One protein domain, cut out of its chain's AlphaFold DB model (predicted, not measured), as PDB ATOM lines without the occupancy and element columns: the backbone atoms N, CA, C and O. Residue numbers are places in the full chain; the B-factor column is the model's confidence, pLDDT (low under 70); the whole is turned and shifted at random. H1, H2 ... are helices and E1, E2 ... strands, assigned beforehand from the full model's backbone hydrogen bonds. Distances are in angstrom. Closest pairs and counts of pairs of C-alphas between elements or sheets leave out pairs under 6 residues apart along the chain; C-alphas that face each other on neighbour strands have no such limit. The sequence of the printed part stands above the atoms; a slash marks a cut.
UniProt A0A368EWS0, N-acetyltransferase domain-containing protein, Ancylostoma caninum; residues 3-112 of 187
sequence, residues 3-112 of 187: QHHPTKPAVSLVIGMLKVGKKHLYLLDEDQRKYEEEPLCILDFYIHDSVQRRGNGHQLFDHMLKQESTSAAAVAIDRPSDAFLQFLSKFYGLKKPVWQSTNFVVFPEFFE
ATOM      1  N   GLN A   3     317.586 361.366 396.512       94.44
ATOM      2  CA  GLN A   3     318.937 361.745 396.087       94.44
ATOM      3  C   GLN A   3     319.042 363.268 395.932       94.44
ATOM      4  O   GLN A   3     318.027 363.937 395.729       94.44
ATOM      5  N   HIS A   4     320.246 363.832 396.002       94.81
ATOM      6  CA  HIS A   4     320.449 365.259 395.731       94.81
ATOM      7  C   HIS A   4     320.219 365.586 394.250       94.81
ATOM      8  O   HIS A   4     320.541 364.791 393.364       94.81
ATOM      9  N   HIS A   5     319.675 366.770 393.970       93.69
ATOM     10  CA  HIS A   5     319.549 367.261 392.603       93.69
ATOM     11  C   HIS A   5     320.947 367.530 392.013       93.69
ATOM     12  O   HIS A   5     321.732 368.250 392.633       93.69
ATOM     13  N   PRO A   6     321.263 367.038 390.799       91.06
ATOM     14  CA  PRO A   6     322.630 367.041 390.265       91.06
ATOM     15  C   PRO A   6     323.237 368.444 390.113       91.06
ATOM     16  O   PRO A   6     324.440 368.612 390.266       91.06
ATOM     17  N   THR A   7     322.414 369.456 389.829       93.56
ATOM     18  CA  THR A   7     322.867 370.849 389.628       93.56
ATOM     19  C   THR A   7     322.419 371.831 390.712       93.56
ATOM     20  O   THR A   7     322.812 372.992 390.686       93.56
ATOM     21  N   LYS A   8     321.575 371.401 391.659       94.44
ATOM     22  CA  LYS A   8     320.978 372.278 392.679       94.44
ATOM     23  C   LYS A   8     321.171 371.633 394.054       94.44
ATOM     24  O   LYS A   8     320.284 370.914 394.502       94.44
ATOM     25  N   PRO A   9     322.301 371.870 394.742       88.06
ATOM     26  CA  PRO A   9     322.675 371.103 395.936       88.06
ATOM     27  C   PRO A   9     321.677 371.237 397.099       88.06
ATOM     28  O   PRO A   9     321.545 370.316 397.900       88.06
ATOM     29  N   ALA A  10     320.927 372.342 397.158       93.81
ATOM     30  CA  ALA A  10     319.898 372.588 398.169       93.81
ATOM     31  C   ALA A  10     318.563 371.853 397.916       93.81
ATOM     32  O   ALA A  10     317.619 372.027 398.683       93.81
ATOM     33  N   VAL A  11     318.446 371.071 396.837       96.00
ATOM     34  CA  VAL A  11     317.202 370.392 396.449       96.00
ATOM     35  C   VAL A  11     317.379 368.878 396.520       96.00
ATOM     36  O   VAL A  11     318.332 368.328 395.965       96.00
ATOM     37  N   SER A  12     316.416 368.199 397.144       96.06
ATOM     38  CA  SER A  12     316.332 366.737 397.189       96.06
ATOM     39  C   SER A  12     315.228 366.226 396.267       96.06
ATOM     40  O   SER A  12     314.136 366.785 396.206       96.06
ATOM     41  N   LEU A  13     315.516 365.137 395.559       95.62
ATOM     42  CA  LEU A  13     314.603 364.445 394.657       95.62
ATOM     43  C   LEU A  13     314.188 363.115 395.276       95.62
ATOM     44  O   LEU A  13     315.031 362.249 395.513       95.62
ATOM     45  N   VAL A  14     312.891 362.931 395.515       97.19
ATOM     46  CA  VAL A  14     312.346 361.635 395.936       97.19
ATOM     47  C   VAL A  14     312.334 360.700 394.731       97.19
ATOM     48  O   VAL A  14     311.761 361.024 393.696       97.19
ATOM     49  N   ILE A  15     312.970 359.539 394.869       97.44
ATOM     50  CA  ILE A  15     313.132 358.572 393.771       97.44
ATOM     51  C   ILE A  15     312.438 357.239 394.026       97.44
ATOM     52  O   ILE A  15     312.408 356.385 393.145       97.44
ATOM     53  N   GLY A  16     311.892 357.033 395.222       97.94
ATOM     54  CA  GLY A  16     311.212 355.791 395.548       97.94
ATOM     55  C   GLY A  16     310.544 355.800 396.911       97.94
ATOM     56  O   GLY A  16     310.991 356.491 397.835       97.94
ATOM     57  N   MET A  17     309.495 354.997 397.030       98.31
ATOM     58  CA  MET A  17     308.668 354.844 398.219       98.31
ATOM     59  C   MET A  17     308.222 353.386 398.352       98.31
ATOM     60  O   MET A  17     307.924 352.723 397.362       98.31
ATOM     61  N   LEU A  18     308.182 352.901 399.588       98.56
ATOM     62  CA  LEU A  18     307.682 351.582 399.950       98.56
ATOM     63  C   LEU A  18     306.753 351.773 401.145       98.56
ATOM     64  O   LEU A  18     307.177 352.292 402.176       98.56
ATOM     65  N   LYS A  19     305.485 351.407 400.977       98.69
ATOM     66  CA  LYS A  19     304.451 351.501 402.005       98.69
ATOM     67  C   LYS A  19     304.149 350.105 402.522       98.69
ATOM     68  O   LYS A  19     303.798 349.217 401.744       98.69
ATOM     69  N   VAL A  20     304.235 349.946 403.835       98.69
ATOM     70  CA  VAL A  20     303.941 348.690 404.524       98.69
ATOM     71  C   VAL A  20     302.937 348.904 405.649       98.69
ATOM     72  O   VAL A  20     302.724 350.030 406.096       98.69
ATOM     73  N   GLY A  21     302.297 347.829 406.095       98.38
ATOM     74  CA  GLY A  21     301.435 347.857 407.272       98.38
ATOM     75  C   GLY A  21     300.932 346.472 407.642       98.38
ATOM     76  O   GLY A  21     300.798 345.612 406.776       98.38
ATOM     77  N   LYS A  22     300.646 346.251 408.926       98.38
ATOM     78  CA  LYS A  22     300.051 344.995 409.391       98.38
ATOM     79  C   LYS A  22     298.588 344.893 408.970       98.38
ATOM     80  O   LYS A  22     297.866 345.898 408.961       98.38
ATOM     81  N   LYS A  23     298.155 343.692 408.594       98.25
ATOM     82  CA  LYS A  23     296.761 343.391 408.248       98.25
ATOM     83  C   LYS A  23     296.374 342.048 408.824       98.25
ATOM     84  O   LYS A  23     297.147 341.113 408.713       98.25
ATOM     85  N   HIS A  24     295.162 341.961 409.356       98.06
ATOM     86  CA  HIS A  24     294.550 340.693 409.732       98.06
ATOM     87  C   HIS A  24     294.049 339.981 408.472       98.06
ATOM     88  O   HIS A  24     293.178 340.512 407.776       98.06
ATOM     89  N   LEU A  25     294.637 338.834 408.138       97.62
ATOM     90  CA  LEU A  25     294.387 338.094 406.904       97.62
ATOM     91  C   LEU A  25     293.941 336.660 407.199       97.62
ATOM     92  O   LEU A  25     294.521 335.962 408.027       97.62
ATOM     93  N   TYR A  26     292.949 336.211 406.430       97.31
ATOM     94  CA  TYR A  26     292.547 334.812 406.338       97.31
ATOM     95  C   TYR A  26     293.143 334.229 405.061       97.31
ATOM     96  O   TYR A  26     292.798 334.667 403.961       97.31
ATOM     97  N   LEU A  27     294.063 333.283 405.212       97.38
ATOM     98  CA  LEU A  27     294.898 332.762 404.135       97.38
ATOM     99  C   LEU A  27     294.672 331.261 403.952       97.38
ATOM    100  O   LEU A  27     294.322 330.550 404.895       97.38
ATOM    101  N   LEU A  28     294.879 330.799 402.724       97.00
ATOM    102  CA  LEU A  28     294.855 329.391 402.343       97.00
ATOM    103  C   LEU A  28     296.223 328.982 401.797       97.00
ATOM    104  O   LEU A  28     296.801 329.715 400.988       97.00
ATOM    105  N   ASP A  29     296.715 327.822 402.224       95.62
ATOM    106  CA  ASP A  29     297.889 327.185 401.621       95.62
ATOM    107  C   ASP A  29     297.510 326.375 400.361       95.62
ATOM    108  O   ASP A  29     296.352 326.342 399.928       95.62
ATOM    109  N   GLU A  30     298.500 325.719 399.747       93.50
ATOM    110  CA  GLU A  30     298.290 324.859 398.573       93.50
ATOM    111  C   GLU A  30     297.388 323.646 398.890       93.50
ATOM    112  O   GLU A  30     296.605 323.225 398.036       93.50
ATOM    113  N   ASP A  31     297.420 323.158 400.134       94.06
ATOM    114  CA  ASP A  31     296.610 322.044 400.652       94.06
ATOM    115  C   ASP A  31     295.194 322.477 401.100       94.06
ATOM    116  O   ASP A  31     294.434 321.668 401.641       94.06
ATOM    117  N   GLN A  32     294.812 323.742 400.886       93.69
ATOM    118  CA  GLN A  32     293.545 324.343 401.332       93.69
ATOM    119  C   GLN A  32     293.351 324.383 402.859       93.69
ATOM    120  O   GLN A  32     292.223 324.541 403.350       93.69
ATOM    121  N   ARG A  33     294.432 324.289 403.638       95.38
ATOM    122  CA  ARG A  33     294.413 324.567 405.076       95.38
ATOM    123  C   ARG A  33     294.302 326.066 405.313       95.38
ATOM    124  O   ARG A  33     294.822 326.884 404.558       95.38
ATOM    125  N   LYS A  34     293.591 326.425 406.379       96.31
ATOM    126  CA  LYS A  34     293.252 327.811 406.715       96.31
ATOM    127  C   LYS A  34     294.197 328.355 407.763       96.31
ATOM    128  O   LYS A  34     294.453 327.685 408.756       96.31
ATOM    129  N   TYR A  35     294.611 329.595 407.574       97.19
ATOM    130  CA  TYR A  35     295.461 330.333 408.493       97.19
ATOM    131  C   TYR A  35     294.829 331.692 408.777       97.19
ATOM    132  O   TYR A  35     294.276 332.325 407.876       97.19
ATOM    133  N   GLU A  36     294.893 332.127 410.029       97.19
ATOM    134  CA  GLU A  36     294.462 333.449 410.476       97.19
ATOM    135  C   GLU A  36     295.678 334.137 411.084       97.19
ATOM    136  O   GLU A  36     296.195 333.704 412.107       97.19
ATOM    137  N   GLU A  37     296.179 335.162 410.403       97.56
ATOM    138  CA  GLU A  37     297.484 335.755 410.688       97.56
ATOM    139  C   GLU A  37     297.409 337.280 410.608       97.56
ATOM    140  O   GLU A  37     296.635 337.828 409.824       97.56
ATOM    141  N   GLU A  38     298.283 337.974 411.341       97.81
ATOM    142  CA  GLU A  38     298.456 339.430 411.233       97.81
ATOM    143  C   GLU A  38     299.850 339.803 410.672       97.81
ATOM    144  O   GLU A  38     300.680 340.381 411.384       97.81
ATOM    145  N   PRO A  39     300.178 339.443 409.409       97.94
ATOM    146  CA  PRO A  39     301.505 339.681 408.852       97.94
ATOM    147  C   PRO A  39     301.743 341.148 408.483       97.94
ATOM    148  O   PRO A  39     300.817 341.924 408.216       97.94
ATOM    149  N   LEU A  40     303.023 341.508 408.358       98.56
ATOM    150  CA  LEU A  40     303.421 342.719 407.648       98.56
ATOM    151  C   LEU A  40     303.062 342.575 406.163       98.56
ATOM    152  O   LEU A  40     303.421 341.588 405.518       98.56
ATOM    153  N   CYS A  41     302.377 343.577 405.620       98.69
ATOM    154  CA  CYS A  41     301.959 343.598 404.229       98.69
ATOM    155  C   CYS A  41     302.673 344.688 403.438       98.69
ATOM    156  O   CYS A  41     302.795 345.821 403.908       98.69
ATOM    157  N   ILE A  42     303.059 344.372 402.206       98.69
ATOM    158  CA  ILE A  42     303.494 345.348 401.211       98.69
ATOM    159  C   ILE A  42     302.252 345.901 400.516       98.69
ATOM    160  O   ILE A  42     301.509 345.149 399.887       98.69
ATOM    161  N   LEU A  43     302.018 347.207 400.656       98.44
ATOM    162  CA  LEU A  43     300.790 347.873 400.203       98.44
ATOM    163  C   LEU A  43     301.008 348.774 398.990       98.44
ATOM    164  O   LEU A  43     300.065 349.082 398.269       98.44
ATOM    165  N   ASP A  44     302.219 349.295 398.829       98.12
ATOM    166  CA  ASP A  44     302.608 350.083 397.664       98.12
ATOM    167  C   ASP A  44     304.127 350.055 397.533       98.12
ATOM    168  O   ASP A  44     304.840 350.143 398.537       98.12
ATOM    169  N   PHE A  45     304.627 349.936 396.312       98.44
ATOM    170  CA  PHE A  45     306.053 349.915 396.048       98.44
ATOM    171  C   PHE A  45     306.352 350.576 394.713       98.44
ATOM    172  O   PHE A  45     306.014 350.066 393.646       98.44
ATOM    173  N   TYR A  46     307.031 351.714 394.792       98.06
ATOM    174  CA  TYR A  46     307.319 352.544 393.640       98.06
ATOM    175  C   TYR A  46     308.775 352.993 393.632       98.06
ATOM    176  O   TYR A  46     309.316 353.453 394.638       98.06
ATOM    177  N   ILE A  47     309.389 352.910 392.455       98.31
ATOM    178  CA  ILE A  47     310.691 353.488 392.135       98.31
ATOM    179  C   ILE A  47     310.504 354.293 390.856       98.31
ATOM    180  O   ILE A  47     309.951 353.775 389.888       98.31
ATOM    181  N   HIS A  48     310.992 355.529 390.841       97.81
ATOM    182  CA  HIS A  48     310.897 356.403 389.680       97.81
ATOM    183  C   HIS A  48     311.549 355.761 388.447       97.81
ATOM    184  O   HIS A  48     312.681 355.272 388.521       97.81
ATOM    185  N   ASP A  49     310.854 355.793 387.310       96.75
ATOM    186  CA  ASP A  49     311.191 355.028 386.101       96.75
ATOM    187  C   ASP A  49     312.636 355.224 385.628       96.75
ATOM    188  O   ASP A  49     313.331 354.256 385.316       96.75
ATOM    189  N   SER A  50     313.147 356.461 385.673       95.94
ATOM    190  CA  SER A  50     314.517 356.785 385.236       95.94
ATOM    191  C   SER A  50     315.625 356.064 386.019       95.94
ATOM    192  O   SER A  50     316.763 355.970 385.548       95.94
ATOM    193  N   VAL A  51     315.307 355.550 387.210       96.19
ATOM    194  CA  VAL A  51     316.247 354.867 388.105       96.19
ATOM    195  C   VAL A  51     315.803 353.445 388.468       96.19
ATOM    196  O   VAL A  51     316.375 352.827 389.374       96.19
ATOM    197  N   GLN A  52     314.820 352.889 387.756       96.50
ATOM    198  CA  GLN A  52     314.454 351.479 387.882       96.50
ATOM    199  C   GLN A  52     315.571 350.558 387.372       96.50
ATOM    200  O   GLN A  52     316.450 350.955 386.610       96.50
ATOM    201  N   ARG A  53     315.548 349.297 387.823       96.06
ATOM    202  CA  ARG A  53     316.508 348.235 387.448       96.06
ATOM    203  C   ARG A  53     317.984 348.509 387.803       96.06
ATOM    204  O   ARG A  53     318.840 347.711 387.442       96.06
ATOM    205  N   ARG A  54     318.275 349.551 388.593       96.56
ATOM    206  CA  ARG A  54     319.621 349.895 389.109       96.56
ATOM    207  C   ARG A  54     319.892 349.432 390.549       96.56
ATOM    208  O   ARG A  54     320.847 349.877 391.165       96.56
ATOM    209  N   GLY A  55     319.027 348.587 391.116       96.88
ATOM    210  CA  GLY A  55     319.156 348.087 392.496       96.88
ATOM    211  C   GLY A  55     318.448 348.922 393.573       96.88
ATOM    212  O   GLY A  55     318.265 348.427 394.679       96.88
ATOM    213  N   ASN A  56     317.942 350.118 393.248       97.81
ATOM    214  CA  ASN A  56     317.240 350.992 394.205       97.81
ATOM    215  C   ASN A  56     316.047 350.312 394.897       97.81
ATOM    216  O   ASN A  56     315.860 350.448 396.102       97.81
ATOM    217  N   GLY A  57     315.262 349.534 394.144       98.12
ATOM    218  CA  GLY A  57     314.157 348.766 394.718       98.12
ATOM    219  C   GLY A  57     314.627 347.742 395.754       98.12
ATOM    220  O   GLY A  57     314.036 347.640 396.823       98.12
ATOM    221  N   HIS A  58     315.731 347.046 395.474       98.38
ATOM    222  CA  HIS A  58     316.301 346.059 396.389       98.38
ATOM    223  C   HIS A  58     316.815 346.723 397.662       98.38
ATOM    224  O   HIS A  58     316.466 346.289 398.750       98.38
ATOM    225  N   GLN A  59     317.533 347.840 397.537       98.31
ATOM    226  CA  GLN A  59     318.007 348.602 398.691       98.31
ATOM    227  C   GLN A  59     316.855 349.094 399.580       98.31
ATOM    228  O   GLN A  59     316.950 349.022 400.805       98.31
ATOM    229  N   LEU A  60     315.768 349.594 398.979       98.31
ATOM    230  CA  LEU A  60     314.606 350.064 399.733       98.31
ATOM    231  C   LEU A  60     313.887 348.912 400.447       98.31
ATOM    232  O   LEU A  60     313.509 349.055 401.609       98.31
ATOM    233  N   PHE A  61     313.727 347.776 399.767       98.62
ATOM    234  CA  PHE A  61     313.079 346.592 400.326       98.62
ATOM    235  C   PHE A  61     313.919 345.948 401.438       98.62
ATOM    236  O   PHE A  61     313.395 345.677 402.510       98.62
ATOM    237  N   ASP A  62     315.231 345.800 401.245       98.44
ATOM    238  CA  ASP A  62     316.154 345.286 402.264       98.44
ATOM    239  C   ASP A  62     316.185 346.153 403.518       98.44
ATOM    240  O   ASP A  62     316.272 345.638 404.634       98.44
ATOM    241  N   HIS A  63     316.131 347.476 403.349       98.50
ATOM    242  CA  HIS A  63     316.049 348.381 404.486       98.50
ATOM    243  C   HIS A  63     314.762 348.148 405.285       98.50
ATOM    244  O   HIS A  63     314.821 348.056 406.508       98.50
ATOM    245  N   MET A  64     313.626 347.984 404.597       98.44
ATOM    246  CA  MET A  64     312.351 347.651 405.234       98.44
ATOM    247  C   MET A  64     312.419 346.311 405.977       98.44
ATOM    248  O   MET A  64     312.056 346.268 407.147       98.44
ATOM    249  N   LEU A  65     312.963 345.252 405.367       98.50
ATOM    250  CA  LEU A  65     313.096 343.943 406.024       98.50
ATOM    251  C   LEU A  65     313.916 344.022 407.318       98.50
ATOM    252  O   LEU A  65     313.535 343.444 408.333       98.50
ATOM    253  N   LYS A  66     315.027 344.772 407.292       98.31
ATOM    254  CA  LYS A  66     315.881 344.990 408.468       98.31
ATOM    255  C   LYS A  66     315.166 345.788 409.552       98.31
ATOM    256  O   LYS A  66     315.256 345.424 410.719       98.31
ATOM    257  N   GLN A  67     314.473 346.862 409.178       98.12
ATOM    258  CA  GLN A  67     313.760 347.714 410.129       98.12
ATOM    259  C   GLN A  67     312.613 346.959 410.813       98.12
ATOM    260  O   GLN A  67     312.462 347.039 412.026       98.12
ATOM    261  N   GLU A  68     311.846 346.190 410.042       97.94
ATOM    262  CA  GLU A  68     310.696 345.423 410.534       97.94
ATOM    263  C   GLU A  68     311.094 344.062 411.130       97.94
ATOM    264  O   GLU A  68     310.235 343.319 411.598       97.94
ATOM    265  N   SER A  69     312.393 343.727 411.129       97.75
ATOM    266  CA  SER A  69     312.938 342.463 411.647       97.75
ATOM    267  C   SER A  69     312.216 341.226 411.092       97.75
ATOM    268  O   SER A  69     311.887 340.298 411.828       97.75
ATOM    269  N   THR A  70     311.956 341.220 409.783       97.25
ATOM    270  CA  THR A  70     311.209 340.157 409.095       97.25
ATOM    271  C   THR A  70     311.958 339.639 407.867       97.25
ATOM    272  O   THR A  70     312.926 340.242 407.400       97.25
ATOM    273  N   SER A  71     311.515 338.504 407.329       97.75
ATOM    274  CA  SER A  71     312.019 337.944 406.074       97.75
ATOM    275  C   SER A  71     311.059 338.240 404.920       97.75
ATOM    276  O   SER A  71     309.864 338.449 405.118       97.75
ATOM    277  N   ALA A  72     311.567 338.218 403.685       98.00
ATOM    278  CA  ALA A  72     310.727 338.404 402.501       98.00
ATOM    279  C   ALA A  72     309.667 337.295 402.338       98.00
ATOM    280  O   ALA A  72     308.601 337.545 401.788       98.00
ATOM    281  N   ALA A  73     309.939 336.081 402.825       97.88
ATOM    282  CA  ALA A  73     308.982 334.975 402.813       97.88
ATOM    283  C   ALA A  73     307.804 335.198 403.779       97.88
ATOM    284  O   ALA A  73     306.701 334.723 403.534       97.88
ATOM    285  N   ALA A  74     308.028 335.942 404.866       97.75
ATOM    286  CA  ALA A  74     307.036 336.173 405.911       97.75
ATOM    287  C   ALA A  74     306.116 337.382 405.646       97.75
ATOM    288  O   ALA A  74     305.246 337.667 406.472       97.75
ATOM    289  N   VAL A  75     306.281 338.099 404.525       98.19
ATOM    290  CA  VAL A  75     305.409 339.230 404.163       98.19
ATOM    291  C   VAL A  75     304.299 338.811 403.201       98.19
ATOM    292  O   VAL A  75     304.498 337.980 402.317       98.19
ATOM    293  N   ALA A  76     303.130 339.434 403.346       98.56
ATOM    294  CA  ALA A  76     302.048 339.336 402.368       98.56
ATOM    295  C   ALA A  76     302.070 340.546 401.423       98.56
ATOM    296  O   ALA A  76     302.518 341.631 401.793       98.56
ATOM    297  N   ILE A  77     301.606 340.387 400.186       98.69
ATOM    298  CA  ILE A  77     301.698 341.439 399.164       98.69
ATOM    299  C   ILE A  77     300.322 341.713 398.574       98.69
ATOM    300  O   ILE A  77     299.687 340.801 398.052       98.69
ATOM    301  N   ASP A  78     299.868 342.963 398.633       98.38
ATOM    302  CA  ASP A  78     298.604 343.385 398.023       98.38
ATOM    303  C   ASP A  78     298.807 343.651 396.524       98.38
ATOM    304  O   ASP A  78     299.597 344.520 396.154       98.38
ATOM    305  N   ARG A  79     298.116 342.887 395.664       97.50
ATOM    306  CA  ARG A  79     298.100 343.051 394.195       97.50
ATOM    307  C   ARG A  79     299.490 343.288 393.575       97.50
ATOM    308  O   ARG A  79     299.727 344.342 392.976       97.50
ATOM    309  N   PRO A  80     300.425 342.329 393.682       97.62
ATOM    310  CA  PRO A  80     301.736 342.493 393.074       97.62
ATOM    311  C   PRO A  80     301.636 342.608 391.549       97.62
ATOM    312  O   PRO A  80     300.867 341.894 390.907       97.62
ATOM    313  N   SER A  81     302.474 343.464 390.965       97.69
ATOM    314  CA  SER A  81     302.713 343.464 389.521       97.69
ATOM    315  C   SER A  81     303.663 342.330 389.125       97.69
ATOM    316  O   SER A  81     304.495 341.895 389.927       97.69
ATOM    317  N   ASP A  82     303.631 341.910 387.859       97.62
ATOM    318  CA  ASP A  82     304.567 340.901 387.338       97.62
ATOM    319  C   ASP A  82     306.031 341.323 387.514       97.62
ATOM    320  O   ASP A  82     306.900 340.513 387.843       97.62
ATOM    321  N   ALA A  83     306.312 342.620 387.351       97.12
ATOM    322  CA  ALA A  83     307.637 343.177 387.587       97.12
ATOM    323  C   ALA A  83     308.076 343.008 389.049       97.12
ATOM    324  O   ALA A  83     309.257 342.741 389.300       97.12
ATOM    325  N   PHE A  84     307.146 343.137 389.999       98.19
ATOM    326  CA  PHE A  84     307.431 342.945 391.414       98.19
ATOM    327  C   PHE A  84     307.606 341.462 391.769       98.19
ATOM    328  O   PHE A  84     308.548 341.119 392.479       98.19
ATOM    329  N   LEU A  85     306.806 340.559 391.195       98.38
ATOM    330  CA  LEU A  85     307.000 339.112 391.358       98.38
ATOM    331  C   LEU A  85     308.367 338.653 390.828       98.38
ATOM    332  O   LEU A  85     309.085 337.917 391.506       98.38
ATOM    333  N   GLN A  86     308.786 339.141 389.656       98.06
ATOM    334  CA  GLN A  86     310.125 338.867 389.116       98.06
ATOM    335  C   GLN A  86     311.237 339.423 390.013       98.06
ATOM    336  O   GLN A  86     312.280 338.791 390.180       98.06
ATOM    337  N   PHE A  87     311.027 340.605 390.596       98.38
ATOM    338  CA  PHE A  87     311.948 341.186 391.567       98.38
ATOM    339  C   PHE A  87     312.106 340.278 392.796       98.38
ATOM    340  O   PHE A  87     313.240 339.983 393.179       98.38
ATOM    341  N   LEU A  88     311.002 339.777 393.357       98.50
ATOM    342  CA  LEU A  88     311.022 338.883 394.517       98.50
ATOM    343  C   LEU A  88     311.719 337.559 394.207       98.50
ATOM    344  O   LEU A  88     312.579 337.120 394.970       98.50
ATOM    345  N   SER A  89     311.433 336.977 393.041       98.31
ATOM    346  CA  SER A  89     312.105 335.760 392.587       98.31
ATOM    347  C   SER A  89     313.611 335.954 392.397       98.31
ATOM    348  O   SER A  89     314.383 335.069 392.764       98.31
ATOM    349  N   LYS A  90     314.043 337.099 391.851       97.81
ATOM    350  CA  LYS A  90     315.461 337.385 391.593       97.81
ATOM    351  C   LYS A  90     316.264 337.614 392.873       97.81
ATOM    352  O   LYS A  90     317.366 337.090 392.981       97.81
ATOM    353  N   PHE A  91     315.763 338.450 393.781       98.00
ATOM    354  CA  PHE A  91     316.538 338.911 394.941       98.00
ATOM    355  C   PHE A  91     316.325 338.066 396.196       98.00
ATOM    356  O   PHE A  91     317.246 337.951 396.998       98.00
ATOM    357  N   TYR A  92     315.148 337.458 396.356       98.25
ATOM    358  CA  TYR A  92     314.788 336.703 397.562       98.25
ATOM    359  C   TYR A  92     314.485 335.230 397.280       98.25
ATOM    360  O   TYR A  92     314.151 334.492 398.198       98.25
ATOM    361  N   GLY A  93     314.586 334.787 396.023       98.00
ATOM    362  CA  GLY A  93     314.360 333.390 395.652       98.00
ATOM    363  C   GLY A  93     312.903 332.929 395.750       98.00
ATOM    364  O   GLY A  93     312.642 331.757 395.498       98.00
ATOM    365  N   LEU A  94     311.966 333.836 396.050       97.88
ATOM    366  CA  LEU A  94     310.549 333.527 396.241       97.88
ATOM    367  C   LEU A  94     309.894 333.160 394.909       97.88
ATOM    368  O   LEU A  94     309.828 333.966 393.976       97.88
ATOM    369  N   LYS A  95     309.436 331.916 394.805       95.50
ATOM    370  CA  LYS A  95     308.849 331.330 393.593       95.50
ATOM    371  C   LYS A  95     307.487 330.736 393.929       95.50
ATOM    372  O   LYS A  95     307.235 330.406 395.074       95.50
ATOM    373  N   LYS A  96     306.644 330.547 392.907       96.25
ATOM    374  CA  LYS A  96     305.288 329.978 393.038       96.25
ATOM    375  C   LYS A  96     304.389 330.813 393.973       96.25
ATOM    376  O   LYS A  96     304.067 330.378 395.071       96.25
ATOM    377  N   PRO A  97     303.994 332.028 393.556       97.31
ATOM    378  CA  PRO A  97     303.070 332.837 394.344       97.31
ATOM    379  C   PRO A  97     301.743 332.096 394.572       97.31
ATOM    380  O   PRO A  97     301.132 331.606 393.620       97.31
ATOM    381  N   VAL A  98     301.283 332.066 395.822       97.62
ATOM    382  CA  VAL A  98     299.982 331.525 396.225       97.62
ATOM    383  C   VAL A  98     298.976 332.673 396.252       97.62
ATOM    384  O   VAL A  98     298.950 333.493 397.177       97.62
ATOM    385  N   TRP A  99     298.162 332.749 395.203       97.38
ATOM    386  CA  TRP A  99     297.148 333.787 395.038       97.38
ATOM    387  C   TRP A  99     295.937 333.523 395.927       97.38
ATOM    388  O   TRP A  99     295.308 332.470 395.850       97.38
ATOM    389  N   GLN A 100     295.587 334.514 396.740       97.31
ATOM    390  CA  GLN A 100     294.418 334.471 397.606       97.31
ATOM    391  C   GLN A 100     293.214 335.118 396.917       97.31
ATOM    392  O   GLN A 100     293.350 335.996 396.062       97.31
ATOM    393  N   SER A 101     292.007 334.763 397.354       93.75
ATOM    394  CA  SER A 101     290.766 335.379 396.858       93.75
ATOM    395  C   SER A 101     290.645 336.874 397.196       93.75
ATOM    396  O   SER A 101     289.906 337.604 396.541       93.75
ATOM    397  N   THR A 102     291.390 337.352 398.196       91.19
ATOM    398  CA  THR A 102     291.396 338.744 398.674       91.19
ATOM    399  C   THR A 102     292.330 339.671 397.882       91.19
ATOM    400  O   THR A 102     292.459 340.842 398.233       91.19
ATOM    401  N   ASN A 103     292.925 339.187 396.782       93.00
ATOM    402  CA  ASN A 103     293.981 339.827 395.975       93.00
ATOM    403  C   ASN A 103     295.366 339.899 396.635       93.00
ATOM    404  O   ASN A 103     296.299 340.444 396.039       93.00
ATOM    405  N   PHE A 104     295.511 339.352 397.841       98.12
ATOM    406  CA  PHE A 104     296.818 339.174 398.452       98.12
ATOM    407  C   PHE A 104     297.560 338.000 397.819       98.12
ATOM    408  O   PHE A 104     296.965 337.008 397.393       98.12
ATOM    409  N   VAL A 105     298.879 338.115 397.810       98.38
ATOM    410  CA  VAL A 105     299.801 337.054 397.428       98.38
ATOM    411  C   VAL A 105     300.743 336.786 398.584       98.38
ATOM    412  O   VAL A 105     301.297 337.710 399.181       98.38
ATOM    413  N   VAL A 106     300.923 335.506 398.876       98.25
ATOM    414  CA  VAL A 106     301.949 334.982 399.780       98.25
ATOM    415  C   VAL A 106     302.754 333.916 399.036       98.25
ATOM    416  O   VAL A 106     302.416 333.554 397.909       98.25
ATOM    417  N   PHE A 107     303.827 333.427 399.642       98.19
ATOM    418  CA  PHE A 107     304.629 332.324 399.107       98.19
ATOM    419  C   PHE A 107     304.512 331.101 400.023       98.19
ATOM    420  O   PHE A 107     304.139 331.281 401.180       98.19
ATOM    421  N   PRO A 108     304.784 329.871 399.553       97.19
ATOM    422  CA  PRO A 108     304.643 328.665 400.374       97.19
ATOM    423  C   PRO A 108     305.392 328.751 401.712       97.19
ATOM    424  O   PRO A 108     304.850 328.388 402.756       97.19
ATOM    425  N   GLU A 109     306.586 329.345 401.697       97.56
ATOM    426  CA  GLU A 109     307.443 329.557 402.865       97.56
ATOM    427  C   GLU A 109     306.787 330.459 403.930       97.56
ATOM    428  O   GLU A 109     307.169 330.436 405.097       97.56
ATOM    429  N   PHE A 110     305.760 331.234 403.565       98.06
ATOM    430  CA  PHE A 110     304.986 332.044 404.506       98.06
ATOM    431  C   PHE A 110     304.315 331.192 405.589       98.06
ATOM    432  O   PHE A 110     304.129 331.677 406.706       98.06
ATOM    433  N   PHE A 111     303.907 329.964 405.259       97.12
ATOM    434  CA  PHE A 111     303.156 329.079 406.155       97.12
ATOM    435  C   PHE A 111     304.056 328.215 407.050       97.12
ATOM    436  O   PHE A 111     303.559 327.535 407.949       97.12
ATOM    437  N   GLU A 112     305.373 328.246 406.844       95.06
ATOM    438  CA  GLU A 112     306.322 327.465 407.635       95.06
ATOM    439  C   GLU A 112     306.278 327.869 409.114       95.06
ATOM    440  O   GLU A 112     306.363 329.043 409.473       95.06
TER     441      GLU A 112
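Overview. This is residues 3 to 112 of the 187 residues of the protein "N-acetyltransferase domain-containing protein" of Ancylostoma caninum (UniProt A0A368EWS0). A small twisted sheet of E3, E6, E7 and E8 has H1 packed over one face, and a two-strand hairpin lies at each end of the long axis: E1 and E2 at one end, E4 and E5 at the other. E2 runs on into E3, E3 into E4 and E5 into E6, while H2 lies near H1 and only grazes the sheet. The printed part has 110 residues, with three named helices and eight named strands in the order E1 E2 E3 E4 E5 E6 H1 E7 H2 E8 H3, of the mixed class; the larger sheet, in the order E3 E6 E7 E8, is mixed. The whole is a rod spanning 56 by 23 by 22 A, only just compact and close to loose, with a radius of gyration of the C-alphas of 15.8 A.

Along the chain. E1, residues 3 to 5, begins at C-alpha 3 (318.937, 361.745, 396.087). E2 is residues 8 to 14, 14.1 A long, and E3 is residues 16 to 22, 20.8 A. E4, residues 25 to 28, and E5, residues 34 to 37, are each 9.8 A long. E6, residues 40 to 47, is 20.2 A long, begins at C-alpha 40 (303.421, 342.719, 407.648) and bends by 57 degrees at residue 43. H1 is residues 56 to 67, 16.6 A; E7 is residues 76 to 78; H2 is residues 82 to 92, 15.1 A; E8 is residues 104 to 106. H3, residues 108 to 111, ends at C-alpha 111 (303.156, 329.079, 406.155).

Arrangement. E1 and E2 form an antiparallel hairpin, with N 3 and O 13 2.9 A apart, within hydrogen-bond range. E3 and E6 are antiparallel at 169 degrees, with N 19 and O 44 at 2.8 A. E4 and E5 form another antiparallel hairpin, with N 27 and O 35 at 2.8 A. E6 and E7 are parallel, with N 42 and O 76 at 2.8 A; E6, H1 and E7 make a strand-helix-strand unit, two parallel neighbour strands with a helix between, and its crossover is right-handed. E7 and E8 are antiparallel, with N 105 and O 77 at 2.8 A. H1 is on the sheet at a height of 9.2 A, making two layers, helix over sheet; its closest C-alphas to E3 are those of Leu 60 and Leu 18, 7.1 A apart. H1 and H2 are close but not clearly touching, with the C-alphas of His 58 and Phe 91 7.3 A apart. H3 touches no helix and is not on the sheet. Every O i to N i+4 pair is within hydrogen-bond range in H1 and H2; H3 is too short for one.

Size, cuts and confidence. The C-alphas of Thr 7 and Asp 31 are the two farthest apart, at 56.5 A. The printed part has no cut. The link from H2 to E8, 11 residues, is long. The mean pLDDT of the printed part is 97.1, and no printed residue is under 70.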